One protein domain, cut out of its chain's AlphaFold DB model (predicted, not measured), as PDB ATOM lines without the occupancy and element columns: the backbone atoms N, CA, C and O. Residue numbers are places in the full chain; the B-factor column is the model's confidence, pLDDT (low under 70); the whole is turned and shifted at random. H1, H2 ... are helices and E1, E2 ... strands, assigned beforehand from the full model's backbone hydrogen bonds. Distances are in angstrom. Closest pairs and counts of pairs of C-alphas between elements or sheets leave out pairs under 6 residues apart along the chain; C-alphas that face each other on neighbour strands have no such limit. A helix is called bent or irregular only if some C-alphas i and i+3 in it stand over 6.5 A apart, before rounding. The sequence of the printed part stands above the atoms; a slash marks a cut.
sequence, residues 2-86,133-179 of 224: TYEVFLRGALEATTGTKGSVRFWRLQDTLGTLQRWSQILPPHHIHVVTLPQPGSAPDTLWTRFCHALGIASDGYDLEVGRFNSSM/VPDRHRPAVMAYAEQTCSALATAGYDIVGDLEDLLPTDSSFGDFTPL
ATOM      1  N   THR A   2      52.491  10.363  -0.617       77.69
ATOM      2  CA  THR A   2      52.070   9.547   0.537       77.69
ATOM      3  C   THR A   2      52.004  10.393   1.808       77.69
ATOM      4  O   THR A   2      52.655  11.438   1.885       77.69
ATOM      5  N   TYR A   3      51.222   9.942   2.791       82.94
ATOM      6  CA  TYR A   3      51.143  10.561   4.120       82.94
ATOM      7  C   TYR A   3      52.515  10.593   4.810       82.94
ATOM      8  O   TYR A   3      52.916  11.616   5.348       82.94
ATOM      9  N   GLU A   4      53.301   9.528   4.645       82.88
ATOM     10  CA  GLU A   4      54.658   9.430   5.183       82.88
ATOM     11  C   GLU A   4      55.608  10.528   4.680       82.88
ATOM     12  O   GLU A   4      56.328  11.155   5.453       82.88
ATOM     13  N   VAL A   5      55.593  10.810   3.373       82.25
ATOM     14  CA  VAL A   5      56.425  11.882   2.796       82.25
ATOM     15  C   VAL A   5      56.002  13.251   3.331       82.25
ATOM     16  O   VAL A   5      56.839  14.140   3.493       82.25
ATOM     17  N   PHE A   6      54.706  13.433   3.602       84.62
ATOM     18  CA  PHE A   6      54.199  14.644   4.232       84.62
ATOM     19  C   PHE A   6      54.674  14.766   5.685       84.62
ATOM     20  O   PHE A   6      55.223  15.811   6.021       84.62
ATOM     21  N   LEU A   7      54.518  13.718   6.505       86.94
ATOM     22  CA  LEU A   7      54.910  13.724   7.919       86.94
ATOM     23  C   LEU A   7      56.394  14.006   8.096       86.94
ATOM     24  O   LEU A   7      56.749  14.900   8.856       86.94
ATOM     25  N   ARG A   8      57.253  13.344   7.317       82.56
ATOM     26  CA  ARG A   8      58.691  13.630   7.308       82.56
ATOM     27  C   ARG A   8      58.970  15.103   7.023       82.56
ATOM     28  O   ARG A   8      59.687  15.775   7.753       82.56
ATOM     29  N   GLY A   9      58.347  15.631   5.970       81.81
ATOM     30  CA  GLY A   9      58.501  17.030   5.592       81.81
ATOM     31  C   GLY A   9      57.866  18.023   6.566       81.81
ATOM     32  O   GLY A   9      58.187  19.199   6.468       81.81
ATOM     33  N   ALA A  10      56.939  17.605   7.428       84.88
ATOM     34  CA  ALA A  10      56.312  18.457   8.434       84.88
ATOM     35  C   ALA A  10      57.078  18.416   9.760       84.88
ATOM     36  O   ALA A  10      57.299  19.463  10.353       84.88
ATOM     37  N   LEU A  11      57.515  17.241  10.203       83.19
ATOM     38  CA  LEU A  11      58.115  17.045  11.520       83.19
ATOM     39  C   LEU A  11      59.641  17.208  11.523       83.19
ATOM     40  O   LEU A  11      60.191  17.685  12.507       83.19
ATOM     41  N   GLU A  12      60.333  16.838  10.442       71.38
ATOM     42  CA  GLU A  12      61.807  16.791  10.424       71.38
ATOM     43  C   GLU A  12      62.443  17.973   9.680       71.38
ATOM     44  O   GLU A  12      63.592  18.325   9.935       71.38
ATOM     45  N   ALA A  13      61.711  18.605   8.759       57.69
ATOM     46  CA  ALA A  13      62.216  19.708   7.952       57.69
ATOM     47  C   ALA A  13      61.221  20.870   7.953       57.69
ATOM     48  O   ALA A  13      60.291  20.911   7.152       57.69
ATOM     49  N   THR A  14      61.454  21.891   8.776       54.38
ATOM     50  CA  THR A  14      60.727  23.175   8.689       54.38
ATOM     51  C   THR A  14      60.856  23.823   7.291       54.38
ATOM     52  O   THR A  14      60.093  24.721   6.940       54.38
ATOM     53  N   THR A  15      61.764  23.313   6.446       51.84
ATOM     54  CA  THR A  15      61.898  23.545   5.000       51.84
ATOM     55  C   THR A  15      61.531  22.295   4.178       51.84
ATOM     56  O   THR A  15      62.361  21.684   3.510       51.84
ATOM     57  N   GLY A  16      60.265  21.879   4.222       59.38
ATOM     58  CA  GLY A  16      59.785  20.709   3.478       59.38
ATOM     59  C   GLY A  16      59.060  21.022   2.158       59.38
ATOM     60  O   GLY A  16      59.151  22.104   1.576       59.38
ATOM     61  N   THR A  17      58.323  20.028   1.650       65.75
ATOM     62  CA  THR A  17      57.507  20.144   0.428       65.75
ATOM     63  C   THR A  17      56.516  21.320   0.493       65.75
ATOM     64  O   THR A  17      56.144  21.779   1.571       65.75
ATOM     65  N   LYS A  18      55.953  21.747  -0.655       73.62
ATOM     66  CA  LYS A  18      54.858  22.750  -0.685       73.62
ATOM     67  C   LYS A  18      53.729  22.452   0.325       73.62
ATOM     68  O   LYS A  18      53.105  23.382   0.823       73.62
ATOM     69  N   GLY A  19      53.458  21.170   0.596       74.12
ATOM     70  CA  GLY A  19      52.426  20.739   1.541       74.12
ATOM     71  C   GLY A  19      52.787  21.016   2.998       74.12
ATOM     72  O   GLY A  19      51.961  21.564   3.718       74.12
ATOM     73  N   SER A  20      54.013  20.707   3.423       77.88
ATOM     74  CA  SER A  20      54.433  20.936   4.809       77.88
ATOM     75  C   SER A  20      54.704  22.409   5.110       77.88
ATOM     76  O   SER A  20      54.350  22.887   6.182       77.88
ATOM     77  N   VAL A  21      55.196  23.178   4.133       80.19
ATOM     78  CA  VAL A  21      55.275  24.644   4.259       80.19
ATOM     79  C   VAL A  21      53.880  25.247   4.449       80.19
ATOM     80  O   VAL A  21      53.685  26.118   5.294       80.19
ATOM     81  N   ARG A  22      52.886  24.789   3.676       82.25
ATOM     82  CA  ARG A  22      51.499  25.247   3.837       82.25
ATOM     83  C   ARG A  22      50.913  24.817   5.182       82.25
ATOM     84  O   ARG A  22      50.180  25.606   5.764       82.25
ATOM     85  N   PHE A  23      51.223  23.609   5.650       86.44
ATOM     86  CA  PHE A  23      50.806  23.126   6.965       86.44
ATOM     87  C   PHE A  23      51.277  24.081   8.064       86.44
ATOM     88  O   PHE A  23      50.437  24.665   8.736       86.44
ATOM     89  N   TRP A  24      52.579  24.357   8.164       87.19
ATOM     90  CA  TRP A  24      53.096  25.234   9.219       87.19
ATOM     91  C   TRP A  24      52.631  26.682   9.097       87.19
ATOM     92  O   TRP A  24      52.336  27.315  10.101       87.19
ATOM     93  N   ARG A  25      52.427  27.196   7.878       84.94
ATOM     94  CA  ARG A  25      51.785  28.511   7.698       84.94
ATOM     95  C   ARG A  25      50.391  28.605   8.324       84.94
ATOM     96  O   ARG A  25      49.956  29.713   8.617       84.94
ATOM     97  N   LEU A  26      49.684  27.484   8.450       84.44
ATOM     98  CA  LEU A  26      48.329  27.421   8.996       84.44
ATOM     99  C   LEU A  26      48.286  26.909  10.443       84.44
ATOM    100  O   LEU A  26      47.324  27.218  11.131       84.44
ATOM    101  N   GLN A  27      49.282  26.132  10.876       88.12
ATOM    102  CA  GLN A  27      49.263  25.373  12.135       88.12
ATOM    103  C   GLN A  27      50.336  25.805  13.144       88.12
ATOM    104  O   GLN A  27      50.347  25.308  14.263       88.12
ATOM    105  N   ASP A  28      51.251  26.706  12.777       89.69
ATOM    106  CA  ASP A  28      52.242  27.240  13.715       89.69
ATOM    107  C   ASP A  28      51.571  28.201  14.712       89.69
ATOM    108  O   ASP A  28      51.443  29.410  14.469       89.69
ATOM    109  N   THR A  29      51.102  27.637  15.828       90.06
ATOM    110  CA  THR A  29      50.436  28.366  16.912       90.06
ATOM    111  C   THR A  29      51.359  29.421  17.504       90.06
ATOM    112  O   THR A  29      50.979  30.590  17.583       90.06
ATOM    113  N   LEU A  30      52.598  29.056  17.852       91.38
ATOM    114  CA  LEU A  30      53.550  29.991  18.455       91.38
ATOM    115  C   LEU A  30      53.917  31.116  17.489       91.38
ATOM    116  O   LEU A  30      53.866  32.284  17.872       91.38
ATOM    117  N   GLY A  31      54.206  30.800  16.225       91.44
ATOM    118  CA  GLY A  31      54.481  31.815  15.210       91.44
ATOM    119  C   GLY A  31      53.278  32.718  14.923       91.44
ATOM    120  O   GLY A  31      53.447  33.885  14.563       91.44
ATOM    121  N   THR A  32      52.049  32.221  15.093       92.75
ATOM    122  CA  THR A  32      50.828  33.038  15.002       92.75
ATOM    123  C   THR A  32      50.696  33.997  16.170       92.75
ATOM    124  O   THR A  32      50.542  35.197  15.941       92.75
ATOM    125  N   LEU A  33      50.836  33.498  17.393       95.00
ATOM    126  CA  LEU A  33      50.735  34.316  18.597       95.00
ATOM    127  C   LEU A  33      51.854  35.363  18.655       95.00
ATOM    128  O   LEU A  33      51.578  36.527  18.913       95.00
ATOM    129  N   GLN A  34      53.087  35.004  18.287       92.81
ATOM    130  CA  GLN A  34      54.206  35.950  18.194       92.81
ATOM    131  C   GLN A  34      53.911  37.118  17.249       92.81
ATOM    132  O   GLN A  34      54.226  38.259  17.575       92.81
ATOM    133  N   ARG A  35      53.290  36.860  16.089       94.50
ATOM    134  CA  ARG A  35      52.896  37.920  15.147       94.50
ATOM    135  C   ARG A  35      51.833  38.845  15.731       94.50
ATOM    136  O   ARG A  35      51.894  40.046  15.499       94.50
ATOM    137  N   TRP A  36      50.869  38.310  16.475       96.12
ATOM    138  CA  TRP A  36      49.857  39.133  17.141       96.12
ATOM    139  C   TRP A  36      50.467  39.966  18.274       96.12
ATOM    140  O   TRP A  36      50.186  41.160  18.368       96.12
ATOM    141  N   SER A  37      51.394  39.391  19.041       95.88
ATOM    142  CA  SER A  37      52.119  40.064  20.129       95.88
ATOM    143  C   SER A  37      53.006  41.230  19.678       95.88
ATOM    144  O   SER A  37      53.450  42.023  20.501       95.88
ATOM    145  N   GLN A  38      53.279  41.367  18.374       96.50
ATOM    146  CA  GLN A  38      53.982  42.538  17.833       96.50
ATOM    147  C   GLN A  38      53.131  43.812  17.873       96.50
ATOM    148  O   GLN A  38      53.680  44.910  17.832       96.50
ATOM    149  N   ILE A  39      51.804  43.671  17.915       97.62
ATOM    150  CA  ILE A  39      50.855  44.791  17.857       97.62
ATOM    151  C   ILE A  39      49.876  44.819  19.036       97.62
ATOM    152  O   ILE A  39      49.236  45.843  19.262       97.62
ATOM    153  N   LEU A  40      49.760  43.724  19.792       97.25
ATOM    154  CA  LEU A  40      48.925  43.612  20.985       97.25
ATOM    155  C   LEU A  40      49.779  43.207  22.195       97.25
ATOM    156  O   LEU A  40      50.640  42.338  22.061       97.25
ATOM    157  N   PRO A  41      49.538  43.777  23.389       96.62
ATOM    158  CA  PRO A  41      50.107  43.236  24.616       96.62
ATOM    159  C   PRO A  41      49.689  41.765  24.806       96.62
ATOM    160  O   PRO A  41      48.528  41.447  24.545       96.62
ATOM    161  N   PRO A  42      50.569  40.873  25.306       95.44
ATOM    162  CA  PRO A  42      50.240  39.453  25.465       95.44
ATOM    163  C   PRO A  42      48.966  39.182  26.276       95.44
ATOM    164  O   PRO A  42      48.164  38.344  25.885       95.44
ATOM    165  N   HIS A  43      48.707  39.962  27.329       94.75
ATOM    166  CA  HIS A  43      47.513  39.823  28.172       94.75
ATOM    167  C   HIS A  43      46.193  40.222  27.480       94.75
ATOM    168  O   HIS A  43      45.131  40.054  28.063       94.75
ATOM    169  N   HIS A  44      46.238  40.766  26.258       95.94
ATOM    170  CA  HIS A  44      45.059  40.980  25.405       95.94
ATOM    171  C   HIS A  44      44.835  39.836  24.402       95.94
ATOM    172  O   HIS A  44      43.931  39.908  23.569       95.94
ATOM    173  N   ILE A  45      45.683  38.806  24.420       97.31
ATOM    174  CA  ILE A  45      45.562  37.635  23.560       97.31
ATOM    175  C   ILE A  45      45.082  36.475  24.428       97.31
ATOM    176  O   ILE A  45      45.809  35.992  25.295       97.31
ATOM    177  N   HIS A  46      43.858  36.028  24.157       97.00
ATOM    178  CA  HIS A  46      43.228  34.915  24.857       97.00
ATOM    179  C   HIS A  46      43.461  33.608  24.091       97.00
ATOM    180  O   HIS A  46      43.145  33.511  22.901       97.00
ATOM    181  N   VAL A  47      43.995  32.593  24.766       97.06
ATOM    182  CA  VAL A  47      44.182  31.241  24.231       97.06
ATOM    183  C   VAL A  47      43.197  30.317  24.928       97.06
ATOM    184  O   VAL A  47      43.386  29.929  26.077       97.06
ATOM    185  N   VAL A  48      42.135  29.960  24.213       97.62
ATOM    186  CA  VAL A  48      41.120  29.018  24.688       97.62
ATOM    187  C   VAL A  48      41.546  27.606  24.297       97.62
ATOM    188  O   VAL A  48      41.636  27.308  23.104       97.62
ATOM    189  N   THR A  49      41.826  26.736  25.270       97.12
ATOM    190  CA  THR A  49      42.261  25.362  24.969       97.12
ATOM    191  C   THR A  49      41.072  24.470  24.623       97.12
ATOM    192  O   THR A  49      39.994  24.564  25.226       97.12
ATOM    193  N   LEU A  50      41.253  23.609  23.617       93.94
ATOM    194  CA  LEU A  50      40.254  22.623  23.215       93.94
ATOM    195  C   LEU A  50      40.292  21.458  24.214       93.94
ATOM    196  O   LEU A  50      41.335  20.823  24.298       93.94
ATOM    197  N   PRO A  51      39.209  21.162  24.949       94.12
ATOM    198  CA  PRO A  51      39.222  20.103  25.952       94.12
ATOM    199  C   PRO A  51      39.436  18.720  25.322       94.12
ATOM    200  O   PRO A  51      38.961  18.456  24.212       94.12
ATOM    201  N   GLN A  52      40.110  17.825  26.048       92.06
ATOM    202  CA  GLN A  52      40.357  16.451  25.597       92.06
ATOM    203  C   GLN A  52      39.053  15.674  25.329       92.06
ATOM    204  O   GLN A  52      38.023  15.946  25.969       92.06
ATOM    205  N   PRO A  53      39.078  14.658  24.439       86.69
ATOM    206  CA  PRO A  53      37.955  13.744  24.254       86.69
ATOM    207  C   PRO A  53      37.470  13.153  25.585       86.69
ATOM    208  O   PRO A  53      38.270  12.734  26.417       86.69
ATOM    209  N   GLY A  54      36.150  13.107  25.781       86.56
ATOM    210  CA  GLY A  54      35.526  12.646  27.030       86.56
ATOM    211  C   GLY A  54      35.231  13.751  28.052       86.56
ATOM    212  O   GLY A  54      34.557  13.483  29.045       86.56
ATOM    213  N   SER A  55      35.669  14.989  27.804       90.06
ATOM    214  CA  SER A  55      35.260  16.155  28.599       90.06
ATOM    215  C   SER A  55      33.767  16.467  28.446       90.06
ATOM    216  O   SER A  55      33.135  16.064  27.467       90.06
ATOM    217  N   ALA A  56      33.203  17.231  29.389       90.31
ATOM    218  CA  ALA A  56      31.810  17.664  29.305       90.31
ATOM    219  C   ALA A  56      31.553  18.446  27.996       90.31
ATOM    220  O   ALA A  56      32.384  19.282  27.617       90.31
ATOM    221  N   PRO A  57      30.428  18.199  27.300       84.62
ATOM    222  CA  PRO A  57      30.186  18.693  25.939       84.62
ATOM    223  C   PRO A  57      30.143  20.226  25.833       84.62
ATOM    224  O   PRO A  57      30.422  20.786  24.776       84.62
ATOM    225  N   ASP A  58      29.841  20.912  26.931       89.88
ATOM    226  CA  ASP A  58      29.761  22.366  27.065       89.88
ATOM    227  C   ASP A  58      31.059  23.011  27.587       89.88
ATOM    228  O   ASP A  58      31.131  24.235  27.723       89.88
ATOM    229  N   THR A  59      32.115  22.228  27.842       93.94
ATOM    230  CA  THR A  59      33.395  22.737  28.373       93.94
ATOM    231  C   THR A  59      33.988  23.814  27.470       93.94
ATOM    232  O   THR A  59      34.357  24.891  27.940       93.94
ATOM    233  N   LEU A  60      34.064  23.554  26.159       94.00
ATOM    234  CA  LEU A  60      34.610  24.523  25.207       94.00
ATOM    235  C   LEU A  60      33.750  25.791  25.149       94.00
ATOM    236  O   LEU A  60      34.292  26.894  25.123       94.00
ATOM    237  N   TRP A  61      32.423  25.635  25.162       93.88
ATOM    238  CA  TRP A  61      31.483  26.757  25.170       93.88
ATOM    239  C   TRP A  61      31.675  27.638  26.405       93.88
ATOM    240  O   TRP A  61      31.787  28.858  26.292       93.88
ATOM    241  N   THR A  62      31.811  27.019  27.575       95.12
ATOM    242  CA  THR A  62      32.048  27.719  28.840       95.12
ATOM    243  C   THR A  62      33.377  28.473  28.826       95.12
ATOM    244  O   THR A  62      33.422  29.646  29.195       95.12
ATOM    245  N   ARG A  63      34.459  27.848  28.336       97.06
ATOM    246  CA  ARG A  63      35.769  28.508  28.190       97.06
ATOM    247  C   ARG A  63      35.712  29.679  27.205       97.06
ATOM    248  O   ARG A  63      36.275  30.737  27.463       97.06
ATOM    249  N   PHE A  64      34.996  29.515  26.096       95.88
ATOM    250  CA  PHE A  64      34.789  30.584  25.125       95.88
ATOM    251  C   PHE A  64      34.013  31.766  25.729       95.88
ATOM    252  O   PHE A  64      34.443  32.910  25.596       95.88
ATOM    253  N   CYS A  65      32.923  31.500  26.454       96.56
ATOM    254  CA  CYS A  65      32.151  32.531  27.151       96.56
ATOM    255  C   CYS A  65      32.989  33.270  28.200       96.56
ATOM    256  O   CYS A  65      32.935  34.497  28.268       96.56
ATOM    257  N   HIS A  66      33.814  32.539  28.957       95.50
ATOM    258  CA  HIS A  66      34.750  33.118  29.918       95.50
ATOM    259  C   HIS A  66      35.726  34.090  29.247       95.50
ATOM    260  O   HIS A  66      35.874  35.218  29.711       95.50
ATOM    261  N   ALA A  67      36.334  33.699  28.122       96.50
ATOM    262  CA  ALA A  67      37.249  34.567  27.376       96.50
ATOM    263  C   ALA A  67      36.573  35.852  26.859       96.50
ATOM    264  O   ALA A  67      37.226  36.881  26.712       96.50
ATOM    265  N   LEU A  68      35.264  35.806  26.593       95.62
ATOM    266  CA  LEU A  68      34.474  36.962  26.156       95.62
ATOM    267  C   LEU A  68      33.844  37.763  27.307       95.62
ATOM    268  O   LEU A  68      33.278  38.827  27.056       95.62
ATOM    269  N   GLY A  69      33.901  37.269  28.546       95.38
ATOM    270  CA  GLY A  69      33.232  37.887  29.691       95.38
ATOM    271  C   GLY A  69      31.701  37.858  29.610       95.38
ATOM    272  O   GLY A  69      31.048  38.769  30.119       95.38
ATOM    273  N   ILE A  70      31.120  36.844  28.960       95.75
ATOM    274  CA  ILE A  70      29.664  36.659  28.860       95.75
ATOM    275  C   ILE A  70      29.203  35.471  29.709       95.75
ATOM    276  O   ILE A  70      29.969  34.544  29.973       95.75
ATOM    277  N   ALA A  71      27.939  35.494  30.133       94.50
ATOM    278  CA  ALA A  71      27.325  34.347  30.794       94.50
ATOM    279  C   ALA A  71      27.189  33.180  29.800       94.50
ATOM    280  O   ALA A  71      26.973  33.419  28.613       94.50
ATOM    281  N   SER A  72      27.354  31.939  30.261       92.81
ATOM    282  CA  SER A  72      27.274  30.741  29.412       92.81
ATOM    283  C   SER A  72      25.868  30.135  29.333       92.81
ATOM    284  O   SER A  72      25.633  29.267  28.489       92.81
ATOM    285  N   ASP A  73      24.938  30.584  30.179       91.94
ATOM    286  CA  ASP A  73      23.550  30.134  30.251       91.94
ATOM    287  C   ASP A  73      22.622  30.914  29.306       91.94
ATOM    288  O   ASP A  73      22.929  32.006  28.835       91.94
ATOM    289  N   GLY A  74      21.462  30.328  28.997       86.44
ATOM    290  CA  GLY A  74      20.448  30.974  28.154       86.44
ATOM    291  C   GLY A  74      20.714  30.914  26.646       86.44
ATOM    292  O   GLY A  74      20.015  31.587  25.890       86.44
ATOM    293  N   TYR A  75      21.676  30.099  26.203       88.00
ATOM    294  CA  TYR A  75      21.943  29.843  24.787       88.00
ATOM    295  C   TYR A  75      21.417  28.475  24.364       88.00
ATOM    296  O   TYR A  75      21.551  27.490  25.090       88.00
ATOM    297  N   ASP A  76      20.850  28.430  23.162       85.69
ATOM    298  CA  ASP A  76      20.552  27.177  22.482       85.69
ATOM    299  C   ASP A  76      21.848  26.611  21.889       85.69
ATOM    300  O   ASP A  76      22.469  27.221  21.014       85.69
ATOM    301  N   LEU A  77      22.276  25.468  22.423       82.81
ATOM    302  CA  LEU A  77      23.479  24.758  21.993       82.81
ATOM    303  C   LEU A  77      23.161  23.632  20.997       82.81
ATOM    304  O   LEU A  77      24.080  22.924  20.576       82.81
ATOM    305  N   GLU A  78      21.894  23.454  20.601       81.06
ATOM    306  CA  GLU A  78      21.524  22.508  19.552       81.06
ATOM    307  C   GLU A  78      22.034  23.003  18.193       81.06
ATOM    308  O   GLU A  78      21.426  23.811  17.489       81.06
ATOM    309  N   VAL A  79      23.199  22.494  17.800       72.12
ATOM    310  CA  VAL A  79      23.785  22.770  16.491       72.12
ATOM    311  C   VAL A  79      23.372  21.694  15.493       72.12
ATOM    312  O   VAL A  79      23.671  20.514  15.648       72.12
ATOM    313  N   GLY A  80      22.731  22.106  14.397       66.56
ATOM    314  CA  GLY A  80      22.358  21.187  13.314       66.56
ATOM    315  C   GLY A  80      23.548  20.638  12.512       66.56
ATOM    316  O   GLY A  80      23.360  19.795  11.638       66.56
ATOM    317  N   ARG A  81      24.770  21.139  12.750       65.62
ATOM    318  CA  ARG A  81      25.992  20.694  12.068       65.62
ATOM    319  C   ARG A  81      27.177  20.653  13.020       65.62
ATOM    320  O   ARG A  81      27.505  21.656  13.647       65.62
ATOM    321  N   PHE A  82      27.875  19.525  13.015       67.56
ATOM    322  CA  PHE A  82      29.143  19.345  13.711       67.56
ATOM    323  C   PHE A  82      30.312  19.486  12.735       67.56
ATOM    324  O   PHE A  82      30.241  19.032  11.586       67.56
ATOM    325  N   ASN A  83      31.401  20.108  13.196       68.69
ATOM    326  CA  ASN A  83      32.672  20.121  12.472       68.69
ATOM    327  C   ASN A  83      33.397  18.793  12.696       68.69
ATOM    328  O   ASN A  83      34.383  18.702  13.424       68.69
ATOM    329  N   SER A  84      32.840  17.752  12.106       70.25
ATOM    330  CA  SER A  84      33.393  16.419  12.172       70.25
ATOM    331  C   SER A  84      34.646  16.312  11.312       70.25
ATOM    332  O   SER A  84      34.658  16.719  10.142       70.25
ATOM    333  N   SER A  85      35.690  15.721  11.885       74.75
ATOM    334  CA  SER A  85      36.897  15.351  11.153       74.75
ATOM    335  C   SER A  85      36.594  14.316  10.071       74.75
ATOM    336  O   SER A  85      35.640  13.551  10.153       74.75
ATOM    337  N   MET A  86      37.434  14.290   9.043       80.81
ATOM    338  CA  MET A  86      37.370  13.296   7.978       80.81
ATOM    339  C   MET A  86      37.954  11.963   8.467       80.81
ATOM    340  O   MET A  86      39.029  11.961   9.069       80.81
ATOM    341  N   VAL A 133      48.571   9.570  13.927       92.19
ATOM    342  CA  VAL A 133      50.009   9.740  13.717       92.19
ATOM    343  C   VAL A 133      50.714   8.395  13.963       92.19
ATOM    344  O   VAL A 133      50.521   7.810  15.028       92.19
ATOM    345  N   PRO A 134      51.564   7.894  13.047       93.06
ATOM    346  CA  PRO A 134      52.309   6.655  13.271       93.06
ATOM    347  C   PRO A 134      53.164   6.709  14.540       93.06
ATOM    348  O   PRO A 134      53.804   7.731  14.812       93.06
ATOM    349  N   ASP A 135      53.248   5.596  15.270       94.12
ATOM    350  CA  ASP A 135      53.873   5.549  16.601       94.12
ATOM    351  C   ASP A 135      55.339   5.992  16.590       94.12
ATOM    352  O   ASP A 135      55.808   6.647  17.521       94.12
ATOM    353  N   ARG A 136      56.063   5.738  15.494       92.06
ATOM    354  CA  ARG A 136      57.452   6.200  15.321       92.06
ATOM    355  C   ARG A 136      57.633   7.719  15.443       92.06
ATOM    356  O   ARG A 136      58.730   8.170  15.752       92.06
ATOM    357  N   HIS A 137      56.588   8.507  15.182       92.81
ATOM    358  CA  HIS A 137      56.631   9.969  15.266       92.81
ATOM    359  C   HIS A 137      56.162  10.503  16.622       92.81
ATOM    360  O   HIS A 137      56.303  11.701  16.872       92.81
ATOM    361  N   ARG A 138      55.664   9.637  17.516       94.81
ATOM    362  CA  ARG A 138      55.190  10.015  18.853       94.81
ATOM    363  C   ARG A 138      56.199  10.870  19.627       94.81
ATOM    364  O   ARG A 138      55.790  11.939  20.069       94.81
ATOM    365  N   PRO A 139      57.499  10.518  19.733       94.56
ATOM    366  CA  PRO A 139      58.448  11.343  20.485       94.56
ATOM    367  C   PRO A 139      58.581  12.770  19.936       94.56
ATOM    368  O   PRO A 139      58.648  13.721  20.706       94.56
ATOM    369  N   ALA A 140      58.576  12.932  18.608       92.50
ATOM    370  CA  ALA A 140      58.699  14.244  17.974       92.50
ATOM    371  C   ALA A 140      57.445  15.107  18.182       92.50
ATOM    372  O   ALA A 140      57.556  16.300  18.455       92.50
ATOM    373  N   VAL A 141      56.253  14.507  18.079       94.19
ATOM    374  CA  VAL A 141      54.985  15.218  18.300       94.19
ATOM    375  C   VAL A 141      54.814  15.597  19.771       94.19
ATOM    376  O   VAL A 141      54.444  16.735  20.050       94.19
ATOM    377  N   MET A 142      55.143  14.695  20.703       95.88
ATOM    378  CA  MET A 142      55.120  14.987  22.141       95.88
ATOM    379  C   MET A 142      56.077  16.128  22.489       95.88
ATOM    380  O   MET A 142      55.653  17.102  23.101       95.88
ATOM    381  N   ALA A 143      57.324  16.079  22.006       94.31
ATOM    382  CA  ALA A 143      58.298  17.145  22.243       94.31
ATOM    383  C   ALA A 143      57.821  18.509  21.708       94.31
ATOM    384  O   ALA A 143      58.002  19.531  22.369       94.31
ATOM    385  N   TYR A 144      57.182  18.541  20.531       92.69
ATOM    386  CA  TYR A 144      56.601  19.772  19.988       92.69
ATOM    387  C   TYR A 144      55.438  20.297  20.844       92.69
ATOM    388  O   TYR A 144      55.352  21.503  21.098       92.69
ATOM    389  N   ALA A 145      54.549  19.411  21.300       95.56
ATOM    390  CA  ALA A 145      53.429  19.778  22.161       95.56
ATOM    391  C   ALA A 145      53.918  20.322  23.513       95.56
ATOM    392  O   ALA A 145      53.529  21.417  23.905       95.56
ATOM    393  N   GLU A 146      54.852  19.629  24.167       96.88
ATOM    394  CA  GLU A 146      55.469  20.053  25.430       96.88
ATOM    395  C   GLU A 146      56.177  21.408  25.297       96.88
ATOM    396  O   GLU A 146      55.990  22.301  26.129       96.88
ATOM    397  N   GLN A 147      56.941  21.605  24.215       94.69
ATOM    398  CA  GLN A 147      57.572  22.890  23.912       94.69
ATOM    399  C   GLN A 147      56.529  24.000  23.737       94.69
ATOM    400  O   GLN A 147      56.721  25.116  24.224       94.69
ATOM    401  N   THR A 148      55.420  23.697  23.060       95.38
ATOM    402  CA  THR A 148      54.317  24.640  22.857       95.38
ATOM    403  C   THR A 148      53.663  25.010  24.184       95.38
ATOM    404  O   THR A 148      53.527  26.199  24.468       95.38
ATOM    405  N   CYS A 149      53.337  24.036  25.035       97.50
ATOM    406  CA  CYS A 149      52.762  24.285  26.357       97.50
ATOM    407  C   CYS A 149      53.702  25.118  27.240       97.50
ATOM    408  O   CYS A 149      53.269  26.099  27.839       97.50
ATOM    409  N   SER A 150      54.999  24.796  27.267       97.38
ATOM    410  CA  SER A 150      55.997  25.555  28.032       97.38
ATOM    411  C   SER A 150      56.122  27.009  27.555       97.38
ATOM    412  O   SER A 150      56.172  27.942  28.366       97.38
ATOM    413  N   ALA A 151      56.112  27.225  26.236       96.31
ATOM    414  CA  ALA A 151      56.138  28.563  25.660       96.31
ATOM    415  C   ALA A 151      54.859  29.350  25.991       96.31
ATOM    416  O   ALA A 151      54.946  30.515  26.373       96.31
ATOM    417  N   LEU A 152      53.680  28.727  25.897       97.06
ATOM    418  CA  LEU A 152      52.405  29.363  26.246       97.06
ATOM    419  C   LEU A 152      52.344  29.754  27.728       97.06
ATOM    420  O   LEU A 152      51.945  30.874  28.037       97.06
ATOM    421  N   ALA A 153      52.807  28.877  28.624       97.06
ATOM    422  CA  ALA A 153      52.795  29.106  30.069       97.06
ATOM    423  C   ALA A 153      53.625  30.327  30.508       97.06
ATOM    424  O   ALA A 153      53.347  30.930  31.541       97.06
ATOM    425  N   THR A 154      54.648  30.700  29.735       96.31
ATOM    426  CA  THR A 154      55.578  31.791  30.076       96.31
ATOM    427  C   THR A 154      55.398  33.048  29.225       96.31
ATOM    428  O   THR A 154      55.990  34.081  29.531       96.31
ATOM    429  N   ALA A 155      54.564  33.003  28.182       94.81
ATOM    430  CA  ALA A 155      54.411  34.099  27.224       94.81
ATOM    431  C   ALA A 155      53.516  35.258  27.704       94.81
ATOM    432  O   ALA A 155      53.478  36.302  27.053       94.81
ATOM    433  N   GLY A 156      52.811  35.098  28.829       95.94
ATOM    434  CA  GLY A 156      51.933  36.135  29.387       95.94
ATOM    435  C   GLY A 156      50.604  36.313  28.644       95.94
ATOM    436  O   GLY A 156      49.979  37.365  28.780       95.94
ATOM    437  N   TYR A 157      50.198  35.317  27.849       97.50
ATOM    438  CA  TYR A 157      48.854  35.232  27.271       97.50
ATOM    439  C   TYR A 157      47.810  34.938  28.346       97.50
ATOM    440  O   TYR A 157      48.130  34.326  29.366       97.50
ATOM    441  N   ASP A 158      46.562  35.326  28.097       96.69
ATOM    442  CA  ASP A 158      45.448  34.885  28.935       96.69
ATOM    443  C   ASP A 158      45.013  33.479  28.506       96.69
ATOM    444  O   ASP A 158      44.413  33.290  27.447       96.69
ATOM    445  N   ILE A 159      45.381  32.467  29.290       97.69
ATOM    446  CA  ILE A 159      45.059  31.070  28.997       97.69
ATOM    447  C   ILE A 159      43.727  30.715  29.656       97.69
ATOM    448  O   ILE A 159      43.598  30.761  30.877       97.69
ATOM    449  N   VAL A 160      42.753  30.289  28.851       97.62
ATOM    450  CA  VAL A 160      41.441  29.845  29.328       97.62
ATOM    451  C   VAL A 160      41.283  28.347  29.084       97.62
ATOM    452  O   VAL A 160      40.985  27.904  27.971       97.62
ATOM    453  N   GLY A 161      41.464  27.569  30.149       96.44
ATOM    454  CA  GLY A 161      41.456  26.107  30.131       96.44
ATOM    455  C   GLY A 161      42.763  25.525  30.662       96.44
ATOM    456  O   GLY A 161      43.516  26.218  31.342       96.44
ATOM    457  N   ASP A 162      43.014  24.252  30.364       95.94
ATOM    458  CA  ASP A 162      44.243  23.560  30.754       95.94
ATOM    459  C   ASP A 162      45.202  23.458  29.560       95.94
ATOM    460  O   ASP A 162      44.771  23.162  28.445       95.94
ATOM    461  N   LEU A 163      46.497  23.706  29.771       97.00
ATOM    462  CA  LEU A 163      47.524  23.495  28.746       97.00
ATOM    463  C   LEU A 163      47.822  22.007  28.531       97.00
ATOM    464  O   LEU A 163      48.274  21.642  27.446       97.00
ATOM    465  N   GLU A 164      47.542  21.143  29.509       96.25
ATOM    466  CA  GLU A 164      47.628  19.689  29.341       96.25
ATOM    467  C   GLU A 164      46.619  19.173  28.301       96.25
ATOM    468  O   GLU A 164      46.857  18.149  27.660       96.25
ATOM    469  N   ASP A 165      45.555  19.933  28.016       95.94
ATOM    470  CA  ASP A 165      44.631  19.622  26.923       95.94
ATOM    471  C   ASP A 165      45.299  19.650  25.534       95.94
ATOM    472  O   ASP A 165      44.784  19.071  24.580       95.94
ATOM    473  N   LEU A 166      46.449  20.318  25.394       95.06
ATOM    474  CA  LEU A 166      47.192  20.380  24.133       95.06
ATOM    475  C   LEU A 166      48.145  19.191  23.948       95.06
ATOM    476  O   LEU A 166      48.743  19.049  22.877       95.06
ATOM    477  N   LEU A 167      48.311  18.349  24.972       96.12
ATOM    478  CA  LEU A 167      49.164  17.171  24.895       96.12
ATOM    479  C   LEU A 167      48.446  16.045  24.134       96.12
ATOM    480  O   LEU A 167      47.307  15.699  24.458       96.12
ATOM    481  N   PRO A 168      49.090  15.436  23.124       95.25
ATOM    482  CA  PRO A 168      48.549  14.254  22.469       95.25
ATOM    483  C   PRO A 168      48.326  13.110  23.465       95.25
ATOM    484  O   PRO A 168      49.169  12.839  24.319       95.25
ATOM    485  N   THR A 169      47.218  12.392  23.310       94.19
ATOM    486  CA  THR A 169      46.911  11.186  24.096       94.19
ATOM    487  C   THR A 169      47.243   9.922  23.307       94.19
ATOM    488  O   THR A 169      47.516   9.984  22.108       94.19
ATOM    489  N   ASP A 170      47.155   8.747  23.935       92.88
ATOM    490  CA  ASP A 170      47.366   7.470  23.236       92.88
ATOM    491  C   ASP A 170      46.441   7.278  22.032       92.88
ATOM    492  O   ASP A 170      46.859   6.716  21.025       92.88
ATOM    493  N   SER A 171      45.229   7.836  22.089       91.50
ATOM    494  CA  SER A 171      44.275   7.816  20.974       91.50
ATOM    495  C   SER A 171      44.710   8.639  19.754       91.50
ATOM    496  O   SER A 171      44.094   8.528  18.700       91.50
ATOM    497  N   SER A 172      45.763   9.457  19.873       92.12
ATOM    498  CA  SER A 172      46.313  10.265  18.774       92.12
ATOM    499  C   SER A 172      47.273   9.479  17.875       92.12
ATOM    500  O   SER A 172      47.651   9.960  16.801       92.12
ATOM    501  N   PHE A 173      47.680   8.282  18.306       94.69
ATOM    502  CA  PHE A 173      48.746   7.518  17.676       94.69
ATOM    503  C   PHE A 173      48.297   6.120  17.273       94.69
ATOM    504  O   PHE A 173      47.487   5.484  17.942       94.69
ATOM    505  N   GLY A 174      48.860   5.638  16.173       93.31
ATOM    506  CA  GLY A 174      48.656   4.281  15.699       93.31
ATOM    507  C   GLY A 174      49.228   4.090  14.304       93.31
ATOM    508  O   GLY A 174      49.165   4.985  13.454       93.31
ATOM    509  N   ASP A 175      49.802   2.917  14.062       88.94
ATOM    510  CA  ASP A 175      50.367   2.597  12.759       88.94
ATOM    511  C   ASP A 175      49.292   2.444  11.679       88.94
ATOM    512  O   ASP A 175      48.234   1.832  11.850       88.94
ATOM    513  N   PHE A 176      49.602   3.004  10.511       81.62
ATOM    514  CA  PHE A 176      48.716   2.966   9.361       81.62
ATOM    515  C   PHE A 176      48.573   1.541   8.826       81.62
ATOM    516  O   PHE A 176      49.535   0.943   8.341       81.62
ATOM    517  N   THR A 177      47.336   1.051   8.808       82.00
ATOM    518  CA  THR A 177      46.966  -0.144   8.050       82.00
ATOM    519  C   THR A 177      46.353   0.285   6.715       82.00
ATOM    520  O   THR A 177      45.338   0.987   6.723       82.00
ATOM    521  N   PRO A 178      46.929  -0.111   5.561       84.19
ATOM    522  CA  PRO A 178      46.337   0.172   4.260       84.19
ATOM    523  C   PRO A 178      44.887  -0.300   4.178       84.19
ATOM    524  O   PRO A 178      44.568  -1.433   4.541       84.19
ATOM    525  N   LEU A 179      44.010   0.568   3.674       87.44
ATOM    526  CA  LEU A 179      42.614   0.215   3.449       87.44
ATOM    527  C   LEU A 179      42.497  -0.837   2.345       87.44
ATOM    528  O   LEU A 179      43.189  -0.774   1.325       87.44
TER     529      LEU A 179
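What this domain is: This is residues 2 to 86 and 133 to 179 of the 224 residues of an uncharacterized protein of Nocardioidaceae bacterium (UniProt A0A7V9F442). A small ladder of two parallel strands, E1 and E2, has the helix H4 packed beside it and, away from H4, a loose pair of helical parts: the long helix H5, and the shorter H1, H2 and H3 following each other in an arc along one side of it, with few contacts between arc and H5. The little helix H6 packs on H5, and residues 78 to 86 stick out as a free stretch. The printed part has 132 residues with six named helices and two named strands, in the order H1 H2 H3 E1 H4 H5 E2 H6, and is mostly helix. It is only just loose, close to compact, with a radius of gyration of the C-alphas of 17.2 A and spans of 47 by 39 by 24 A.

How they stand to each other: E1, residues 46 to 48, and E2, residues 158 to 160, are parallel neighbours at 20 degrees. N 47 and O 158 are 2.8 A apart and N 160 and O 47 are 2.9 A apart, within hydrogen-bond range. For H4, residues 59 to 68, the closest C-alphas to E2 are those of Arg 63 and Val 160, 5.9 A; H4 touches no helix. H5, residues 135 to 154, touches H6, residues 163 to 166, with its residues 145 to 153 alone; the closest C-alphas are those of Cys 149 and Leu 163, 5.8 A. H5 and H3, residues 29 to 37, only just touch, with 3 pairs of C-alphas within 8 A, the closest those of Leu 30 and Thr 148, 7.0 A; H5 touches H3 with residues 148 to 152 alone. H5 and H3 run the same way at a shallow tilt of 21 degrees. H2, residues 18 to 27, meets H3 only through their link and is apart from H5. H1, residues 3 to 11, touches H2 at Ala 10 and Ser 20, their closest C-alphas, 4.8 A, at a steep tilt of 56 degrees. H1 is close to H5 but not clearly touching, with the C-alphas of Leu 11 and Ala 140 closest at 7.1 A. Every O i to N i+4 pair is within hydrogen-bond range in H1, H2, H3 and H4, and 14 of 16 are in H5; H6 is too short for such a pair.

Where its parts are: H1 begins at C-alpha 3, (51.143, 10.561, 4.120). H5 is 29.5 A long, from C-alpha 135 at (53.873, 5.549, 16.601) to C-alpha 154; it is irregular, with C-alphas 136 and 139 7.4 A apart. H4 measures 14.4 A, H2 14.2 A, H3 12.2 A and H1 12.1 A. E1 spans 6.3 A, E2 6.5 A, and H6 5.6 A, ending at C-alpha 166, (47.192, 20.380, 24.133).

The domain as a whole: The C-alphas farthest apart are those of Pro 41 and Leu 179, 48.5 A. Residues 87 to 132 are not printed, and C-alphas 86 and 133 are 14.3 A apart across this cut, in the link from H4 to H5. Of the links that are printed whole, none is long. Residues 69 to 86 and 167 to 179 hold no named element. The mean pLDDT of the printed part is 88.9; residues 13 to 17 and 80 to 83 are under 70.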